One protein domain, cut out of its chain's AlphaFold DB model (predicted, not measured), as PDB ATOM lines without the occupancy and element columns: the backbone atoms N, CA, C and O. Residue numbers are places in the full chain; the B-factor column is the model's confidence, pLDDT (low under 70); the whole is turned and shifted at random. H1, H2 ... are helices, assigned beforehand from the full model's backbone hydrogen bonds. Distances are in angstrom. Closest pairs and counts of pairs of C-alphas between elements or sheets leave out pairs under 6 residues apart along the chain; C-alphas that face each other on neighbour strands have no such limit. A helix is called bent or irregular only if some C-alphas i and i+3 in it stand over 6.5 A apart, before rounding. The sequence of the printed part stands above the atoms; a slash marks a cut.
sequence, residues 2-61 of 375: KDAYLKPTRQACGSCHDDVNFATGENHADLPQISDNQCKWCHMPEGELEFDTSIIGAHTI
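Overview. This is residues 2 to 61 of the 375 residues of the protein "OmcA/MtrC family decaheme c-type cytochrome" of Candidatus Solibacter sp (UniProt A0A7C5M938). This domain has little regular structure: it is mostly loops, with the short helices H1 and H2 between a wide loop of residues 14 to 35 at one end and, at the other, the loop of residues 43 to 54 with the small helix H3. The printed part has 60 residues with three named helices, H1, H2 and H3 in chain order, and no named strand. The class is all helix, though the helices hold only 15 residues. The whole is compact, with a radius of gyration of the C-alphas of 11.3 A, and spans 29 by 22 by 20 A.

Along the chain. H1 is residues 10 to 13, 5.4 A long, from C-alpha 10 at (-32.367, -38.893, -34.543). H2, residues 36 to 42, is 11.3 A long and irregular: C-alphas 37 and 40 are 7.4 A apart. H3, residues 55 to 58, is 5.5 A long and ends with C-alpha 58 at (-26.840, -41.372, -19.424).

Arrangement. H1 and H2 are close but not clearly touching; their closest C-alphas, of Arg 10 and Asp 36, are 6.4 A apart. H3 is apart from H1 and from H2. In H2, 0 of 3 O i to N i+4 pairs but 3 of 4 O i to N i+3 pairs are within hydrogen-bond range; H1 and H3 are too short for an O i to N i+4 pair.

Size, cuts and confidence. The two farthest C-alphas, of Lys 2 and Asp 30, are 31.9 A apart. The printed part has no cut, and both links, H1 to H2 and H2 to H3, are long. No printed residue is under 70 in pLDDT.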
ATOM      1  N   LYS A   2     -13.247 -37.983 -33.525       75.94
ATOM      2  CA  LYS A   2     -13.240 -38.692 -32.228       75.94
ATOM      3  C   LYS A   2     -14.511 -38.452 -31.396       75.94
ATOM      4  O   LYS A   2     -14.985 -39.376 -30.755       75.94
ATOM      5  N   ASP A   3     -15.117 -37.273 -31.532       84.50
ATOM      6  CA  ASP A   3     -16.228 -36.828 -30.675       84.50
ATOM      7  C   ASP A   3     -17.575 -36.780 -31.414       84.50
ATOM      8  O   ASP A   3     -18.511 -36.093 -31.010       84.50
ATOM      9  N   ALA A   4     -17.688 -37.480 -32.548       83.31
ATOM     10  CA  ALA A   4     -18.925 -37.498 -33.331       83.31
ATOM     11  C   ALA A   4     -20.108 -38.098 -32.551       83.31
ATOM     12  O   ALA A   4     -21.240 -37.679 -32.773       83.31
ATOM     13  N   TYR A   5     -19.842 -39.011 -31.610       84.38
ATOM     14  CA  TYR A   5     -20.853 -39.632 -30.748       84.38
ATOM     15  C   TYR A   5     -21.493 -38.654 -29.745       84.38
ATOM     16  O   TYR A   5     -22.545 -38.952 -29.194       84.38
ATOM     17  N   LEU A   6     -20.902 -37.470 -29.541       91.31
ATOM     18  CA  LEU A   6     -21.440 -36.412 -28.676       91.31
ATOM     19  C   LEU A   6     -22.381 -35.447 -29.417       91.31
ATOM     20  O   LEU A   6     -22.806 -34.437 -28.858       91.31
ATOM     21  N   LYS A   7     -22.682 -35.714 -30.693       91.81
ATOM     22  CA  LYS A   7     -23.607 -34.915 -31.504       91.81
ATOM     23  C   LYS A   7     -24.930 -35.674 -31.630       91.81
ATOM     24  O   LYS A   7     -25.013 -36.572 -32.469       91.81
ATOM     25  N   PRO A   8     -25.953 -35.334 -30.830       93.75
ATOM     26  CA  PRO A   8     -27.198 -36.083 -30.839       93.75
ATOM     27  C   PRO A   8     -27.953 -35.819 -32.143       93.75
ATOM     28  O   PRO A   8     -28.203 -34.671 -32.511       93.75
ATOM     29  N   THR A   9     -28.314 -36.892 -32.839       94.19
ATOM     30  CA  THR A   9     -29.165 -36.863 -34.034       94.19
ATOM     31  C   THR A   9     -30.175 -37.989 -33.938       94.19
ATOM     32  O   THR A   9     -29.872 -39.042 -33.373       94.19
ATOM     33  N   ARG A  10     -31.362 -37.818 -34.526       95.00
ATOM     34  CA  ARG A  10     -32.367 -38.893 -34.543       95.00
ATOM     35  C   ARG A  10     -31.824 -40.170 -35.184       95.00
ATOM     36  O   ARG A  10     -32.100 -41.258 -34.699       95.00
ATOM     37  N   GLN A  11     -31.004 -40.032 -36.229       93.31
ATOM     38  CA  GLN A  11     -30.386 -41.166 -36.918       93.31
ATOM     39  C   GLN A  11     -29.402 -41.939 -36.027       93.31
ATOM     40  O   GLN A  11     -29.409 -43.165 -36.055       93.31
ATOM     41  N   ALA A  12     -28.548 -41.247 -35.268       93.62
ATOM     42  CA  ALA A  12     -27.551 -41.901 -34.423       93.62
ATOM     43  C   ALA A  12     -28.159 -42.438 -33.123       93.62
ATOM     44  O   ALA A  12     -27.880 -43.564 -32.736       93.62
ATOM     45  N   CYS A  13     -29.010 -41.660 -32.450       93.69
ATOM     46  CA  CYS A  13     -29.635 -42.100 -31.204       93.69
ATOM     47  C   CYS A  13     -30.647 -43.227 -31.468       93.69
ATOM     48  O   CYS A  13     -30.654 -44.235 -30.765       93.69
ATOM     49  N   GLY A  14     -31.453 -43.093 -32.526       94.00
ATOM     50  CA  GLY A  14     -32.476 -44.069 -32.905       94.00
ATOM     51  C   GLY A  14     -31.935 -45.396 -33.446       94.00
ATOM     52  O   GLY A  14     -32.717 -46.316 -33.643       94.00
ATOM     53  N   SER A  15     -30.622 -45.539 -33.677       94.69
ATOM     54  CA  SER A  15     -30.044 -46.845 -34.030       94.69
ATOM     55  C   SER A  15     -29.906 -47.790 -32.835       94.69
ATOM     56  O   SER A  15     -29.669 -48.978 -33.035       94.69
ATOM     57  N   CYS A  16     -29.990 -47.262 -31.609       94.94
ATOM     58  CA  CYS A  16     -29.947 -48.046 -30.372       94.94
ATOM     59  C   CYS A  16     -31.184 -47.823 -29.494       94.94
ATOM     60  O   CYS A  16     -31.635 -48.762 -28.855       94.94
ATOM     61  N   HIS A  17     -31.729 -46.604 -29.467       94.38
ATOM     62  CA  HIS A  17     -33.016 -46.292 -28.840       94.38
ATOM     63  C   HIS A  17     -34.138 -46.504 -29.860       94.38
ATOM     64  O   HIS A  17     -34.715 -45.549 -30.380       94.38
ATOM     65  N   ASP A  18     -34.358 -47.762 -30.230       94.44
ATOM     66  CA  ASP A  18     -35.281 -48.177 -31.289       94.44
ATOM     67  C   ASP A  18     -36.758 -48.160 -30.862       94.44
ATOM     68  O   ASP A  18     -37.651 -48.188 -31.710       94.44
ATOM     69  N   ASP A  19     -37.018 -48.037 -29.562       95.94
ATOM     70  CA  ASP A  19     -38.337 -47.835 -28.964       95.94
ATOM     71  C   ASP A  19     -38.772 -46.359 -28.912       95.94
ATOM     72  O   ASP A  19     -39.917 -46.064 -28.564       95.94
ATOM     73  N   VAL A  20     -37.891 -45.423 -29.281       95.56
ATOM     74  CA  VAL A  20     -38.175 -43.984 -29.304       95.56
ATOM     75  C   VAL A  20     -38.761 -43.556 -30.647       95.56
ATOM     76  O   VAL A  20     -38.111 -43.625 -31.693       95.56
ATOM     77  N   ASN A  21     -39.966 -42.982 -30.618       95.62
ATOM     78  CA  ASN A  21     -40.576 -42.385 -31.802       95.62
ATOM     79  C   ASN A  21     -40.414 -40.863 -31.796       95.62
ATOM     80  O   ASN A  21     -41.235 -40.117 -31.265       95.62
ATOM     81  N   PHE A  22     -39.379 -40.373 -32.475       96.12
ATOM     82  CA  PHE A  22     -39.139 -38.935 -32.582       96.12
ATOM     83  C   PHE A  22     -40.253 -38.165 -33.309       96.12
ATOM     84  O   PHE A  22     -40.353 -36.957 -33.129       96.12
ATOM     85  N   ALA A  23     -41.082 -38.805 -34.139       94.38
ATOM     86  CA  ALA A  23     -42.148 -38.109 -34.861       94.38
ATOM     87  C   ALA A  23     -43.387 -37.867 -33.986       94.38
ATOM     88  O   ALA A  23     -44.023 -36.823 -34.117       94.38
ATOM     89  N   THR A  24     -43.724 -38.809 -33.102       95.31
ATOM     90  CA  THR A  24     -44.891 -38.714 -32.206       95.31
ATOM     91  C   THR A  24     -44.530 -38.251 -30.797       95.31
ATOM     92  O   THR A  24     -45.403 -37.765 -30.087       95.31
ATOM     93  N   GLY A  25     -43.260 -38.373 -30.398       94.69
ATOM     94  CA  GLY A  25     -42.796 -38.133 -29.031       94.69
ATOM     95  C   GLY A  25     -42.966 -39.334 -28.094       94.69
ATOM     96  O   GLY A  25     -42.563 -39.251 -26.934       94.69
ATOM     97  N   GLU A  26     -43.528 -40.445 -28.575       96.56
ATOM     98  CA  GLU A  26     -43.694 -41.671 -27.786       96.56
ATOM     99  C   GLU A  26     -42.332 -42.176 -27.280       96.56
ATOM    100  O   GLU A  26     -41.345 -42.186 -28.021       96.56
ATOM    101  N   ASN A  27     -42.279 -42.536 -25.991       93.75
ATOM    102  CA  ASN A  27     -41.061 -42.875 -25.235       93.75
ATOM    103  C   ASN A  27     -39.984 -41.771 -25.197       93.75
ATOM    104  O   ASN A  27     -38.848 -42.006 -24.794       93.75
ATOM    105  N   HIS A  28     -40.346 -40.535 -25.545       94.69
ATOM    106  CA  HIS A  28     -39.465 -39.369 -25.543       94.69
ATOM    107  C   HIS A  28     -40.166 -38.157 -24.913       94.69
ATOM    108  O   HIS A  28     -40.273 -37.084 -25.508       94.69
ATOM    109  N   ALA A  29     -40.673 -38.363 -23.691       92.31
ATOM    110  CA  ALA A  29     -41.395 -37.370 -22.887       92.31
ATOM    111  C   ALA A  29     -42.602 -36.728 -23.602       92.31
ATOM    112  O   ALA A  29     -42.929 -35.574 -23.332       92.31
ATOM    113  N   ASP A  30     -43.230 -37.456 -24.531       93.75
ATOM    114  CA  ASP A  30     -44.332 -36.979 -25.376       93.75
ATOM    115  C   ASP A  30     -43.973 -35.706 -26.168       93.75
ATOM    116  O   ASP A  30     -44.825 -34.869 -26.472       93.75
ATOM    117  N   LEU A  31     -42.685 -35.552 -26.512       92.56
ATOM    118  CA  LEU A  31     -42.136 -34.400 -27.229       92.56
ATOM    119  C   LEU A  31     -41.681 -34.786 -28.648       92.56
ATOM    120  O   LEU A  31     -40.539 -35.233 -28.827       92.56
ATOM    121  N   PRO A  32     -42.524 -34.554 -29.675       94.81
ATOM    122  CA  PRO A  32     -42.137 -34.673 -31.078       94.81
ATOM    123  C   PRO A  32     -40.908 -33.826 -31.441       94.81
ATOM    124  O   PRO A  32     -40.834 -32.635 -31.142       94.81
ATOM    125  N   GLN A  33     -39.966 -34.425 -32.167       94.06
ATOM    126  CA  GLN A  33     -38.765 -33.801 -32.718       94.06
ATOM    127  C   GLN A  33     -38.758 -33.923 -34.249       94.06
ATOM    128  O   GLN A  33     -38.375 -34.943 -34.831       94.06
ATOM    129  N   ILE A  34     -39.146 -32.844 -34.936       92.69
ATOM    130  CA  ILE A  34     -39.155 -32.777 -36.411       92.69
ATOM    131  C   ILE A  34     -37.761 -32.541 -37.023       92.69
ATOM    132  O   ILE A  34     -37.566 -32.758 -38.220       92.69
ATOM    133  N   SER A  35     -36.780 -32.128 -36.213       94.25
ATOM    134  CA  SER A  35     -35.388 -31.879 -36.614       94.25
ATOM    135  C   SER A  35     -34.425 -32.136 -35.452       94.25
ATOM    136  O   SER A  35     -34.852 -32.139 -34.303       94.25
ATOM    137  N   ASP A  36     -33.128 -32.259 -35.738       95.19
ATOM    138  CA  ASP A  36     -32.097 -32.530 -34.720       95.19
ATOM    139  C   ASP A  36     -31.573 -31.246 -34.029       95.19
ATOM    140  O   ASP A  36     -30.719 -31.292 -33.143       95.19
ATOM    141  N   ASN A  37     -32.074 -30.065 -34.422       93.69
ATOM    142  CA  ASN A  37     -31.528 -28.759 -34.025       93.69
ATOM    143  C   ASN A  37     -31.618 -28.466 -32.520       93.69
ATOM    144  O   ASN A  37     -30.882 -27.616 -32.011       93.69
ATOM    145  N   GLN A  38     -32.538 -29.132 -31.821       91.19
ATOM    146  CA  GLN A  38     -32.806 -28.893 -30.406       91.19
ATOM    147  C   GLN A  38     -32.217 -29.962 -29.485       91.19
ATOM    148  O   GLN A  38     -32.095 -29.713 -28.289       91.19
ATOM    149  N   CYS A  39     -31.782 -31.105 -30.024       93.19
ATOM    150  CA  CYS A  39     -31.362 -32.249 -29.219       93.19
ATOM    151  C   CYS A  39     -30.254 -31.883 -28.223       93.19
ATOM    152  O   CYS A  39     -30.343 -32.248 -27.058       93.19
ATOM    153  N   LYS A  40     -29.262 -31.083 -28.641       92.00
ATOM    154  CA  LYS A  40     -28.121 -30.684 -27.795       92.00
ATOM    155  C   LYS A  40     -28.485 -29.851 -26.560       92.00
ATOM    156  O   LYS A  40     -27.648 -29.705 -25.677       92.00
ATOM    157  N   TRP A  41     -29.674 -29.245 -26.529       89.06
ATOM    158  CA  TRP A  41     -30.107 -28.413 -25.403       89.06
ATOM    159  C   TRP A  41     -30.651 -29.246 -24.242       89.06
ATOM    160  O   TRP A  41     -30.571 -28.799 -23.105       89.06
ATOM    161  N   CYS A  42     -31.150 -30.452 -24.524       90.25
ATOM    162  CA  CYS A  42     -31.586 -31.415 -23.508       90.25
ATOM    163  C   CYS A  42     -30.546 -32.531 -23.303       90.25
ATOM    164  O   CYS A  42     -30.257 -32.927 -22.177       90.25
ATOM    165  N   HIS A  43     -29.953 -33.002 -24.403       94.19
ATOM    166  CA  HIS A  43     -28.909 -34.023 -24.459       94.19
ATOM    167  C   HIS A  43     -27.565 -33.376 -24.779       94.19
ATOM    168  O   HIS A  43     -27.030 -33.482 -25.885       94.19
ATOM    169  N   MET A  44     -27.037 -32.644 -23.805       94.25
ATOM    170  CA  MET A  44     -25.691 -32.091 -23.899       94.25
ATOM    171  C   MET A  44     -24.632 -33.210 -23.855       94.25
ATOM    172  O   MET A  44     -24.927 -34.305 -23.376       94.25
ATOM    173  N   PRO A  45     -23.402 -32.974 -24.343       93.62
ATOM    174  CA  PRO A  45     -22.339 -33.980 -24.314       93.62
ATOM    175  C   PRO A  45     -22.066 -34.567 -22.925       93.62
ATOM    176  O   PRO A  45     -22.007 -35.782 -22.777       93.62
ATOM    177  N   GLU A  46     -21.946 -33.706 -21.918       93.56
ATOM    178  CA  GLU A  46     -21.644 -34.062 -20.533       93.56
ATOM    179  C   GLU A  46     -22.355 -33.071 -19.614       93.56
ATOM    180  O   GLU A  46     -22.292 -31.865 -19.860       93.56
ATOM    181  N   GLY A  47     -23.067 -33.577 -18.614       90.56
ATOM    182  CA  GLY A  47     -23.679 -32.782 -17.557       90.56
ATOM    183  C   GLY A  47     -22.855 -32.825 -16.270       90.56
ATOM    184  O   GLY A  47     -21.681 -33.194 -16.270       90.56
ATOM    185  N   GLU A  48     -23.454 -32.412 -15.156       89.12
ATOM    186  CA  GLU A  48     -22.753 -32.326 -13.866       89.12
ATOM    187  C   GLU A  48     -22.776 -33.654 -13.086       89.12
ATOM    188  O   GLU A  48     -21.906 -33.900 -12.240       89.12
ATOM    189  N   LEU A  49     -23.744 -34.532 -13.376       88.12
ATOM    190  CA  LEU A  49     -23.998 -35.763 -12.627       88.12
ATOM    191  C   LEU A  49     -23.859 -37.004 -13.514       88.12
ATOM    192  O   LEU A  49     -24.130 -36.986 -14.711       88.12
ATOM    193  N   GLU A  50     -23.459 -38.126 -12.913       92.06
ATOM    194  CA  GLU A  50     -23.646 -39.415 -13.583       92.06
ATOM    195  C   GLU A  50     -25.144 -39.745 -13.633       92.06
ATOM    196  O   GLU A  50     -25.902 -39.362 -12.742       92.06
ATOM    197  N   PHE A  51     -25.569 -40.468 -14.672       92.31
ATOM    198  CA  PHE A  51     -26.962 -40.882 -14.884       92.31
ATOM    199  C   PHE A  51     -27.961 -39.735 -15.133       92.31
ATOM    200  O   PHE A  51     -29.176 -39.943 -15.038       92.31
ATOM    201  N   ASP A  52     -27.471 -38.537 -15.471       91.12
ATOM    202  CA  ASP A  52     -28.302 -37.439 -15.969       91.12
ATOM    203  C   ASP A  52     -28.685 -37.624 -17.455       91.12
ATOM    204  O   ASP A  52     -28.447 -38.671 -18.055       91.12
ATOM    205  N   THR A  53     -29.343 -36.628 -18.057       90.69
ATOM    206  CA  THR A  53     -29.808 -36.697 -19.455       90.69
ATOM    207  C   THR A  53     -28.727 -36.373 -20.489       90.69
ATOM    208  O   THR A  53     -29.017 -36.394 -21.692       90.69
ATOM    209  N   SER A  54     -27.501 -36.051 -20.061       94.50
ATOM    210  CA  SER A  54     -26.372 -35.847 -20.967       94.50
ATOM    211  C   SER A  54     -25.951 -37.159 -21.622       94.50
ATOM    212  O   SER A  54     -26.214 -38.244 -21.109       94.50
ATOM    213  N   ILE A  55     -25.274 -37.079 -22.767       94.81
ATOM    214  CA  ILE A  55     -24.845 -38.273 -23.502       94.81
ATOM    215  C   ILE A  55     -23.859 -39.083 -22.656       94.81
ATOM    216  O   ILE A  55     -24.023 -40.290 -22.534       94.81
ATOM    217  N   ILE A  56     -22.854 -38.455 -22.048       93.50
ATOM    218  CA  ILE A  56     -21.888 -39.170 -21.204       93.50
ATOM    219  C   ILE A  56     -22.552 -39.677 -19.918       93.50
ATOM    220  O   ILE A  56     -22.384 -40.848 -19.588       93.50
ATOM    221  N   GLY A  57     -23.345 -38.844 -19.238       93.75
ATOM    222  CA  GLY A  57     -24.001 -39.208 -17.982       93.75
ATOM    223  C   GLY A  57     -24.994 -40.362 -18.137       93.75
ATOM    224  O   GLY A  57     -24.944 -41.317 -17.362       93.75
ATOM    225  N   ALA A  58     -25.846 -40.328 -19.165       93.19
ATOM    226  CA  ALA A  58     -26.840 -41.372 -19.424       93.19
ATOM    227  C   ALA A  58     -26.211 -42.726 -19.794       93.19
ATOM    228  O   ALA A  58     -26.797 -43.772 -19.513       93.19
ATOM    229  N   HIS A  59     -25.021 -42.715 -20.403       93.88
ATOM    230  CA  HIS A  59     -24.283 -43.923 -20.783       93.88
ATOM    231  C   HIS A  59     -23.242 -44.356 -19.736       93.88
ATOM    232  O   HIS A  59     -22.444 -45.260 -20.001       93.88
ATOM    233  N   THR A  60     -23.239 -43.756 -18.538       93.75
ATOM    234  CA  THR A  60     -22.404 -44.231 -17.432       93.75
ATOM    235  C   THR A  60     -22.797 -45.658 -17.063       93.75
ATOM    236  O   THR A  60     -23.928 -45.941 -16.669       93.75
ATOM    237  N   ILE A  61     -21.835 -46.576 -17.140       92.31
ATOM    238  CA  ILE A  61     -22.025 -47.951 -16.684       92.31
ATOM    239  C   ILE A  61     -21.952 -47.952 -15.150       92.31
ATOM    240  O   ILE A  61     -20.914 -47.561 -14.606       92.31
TER     241      ILE A  61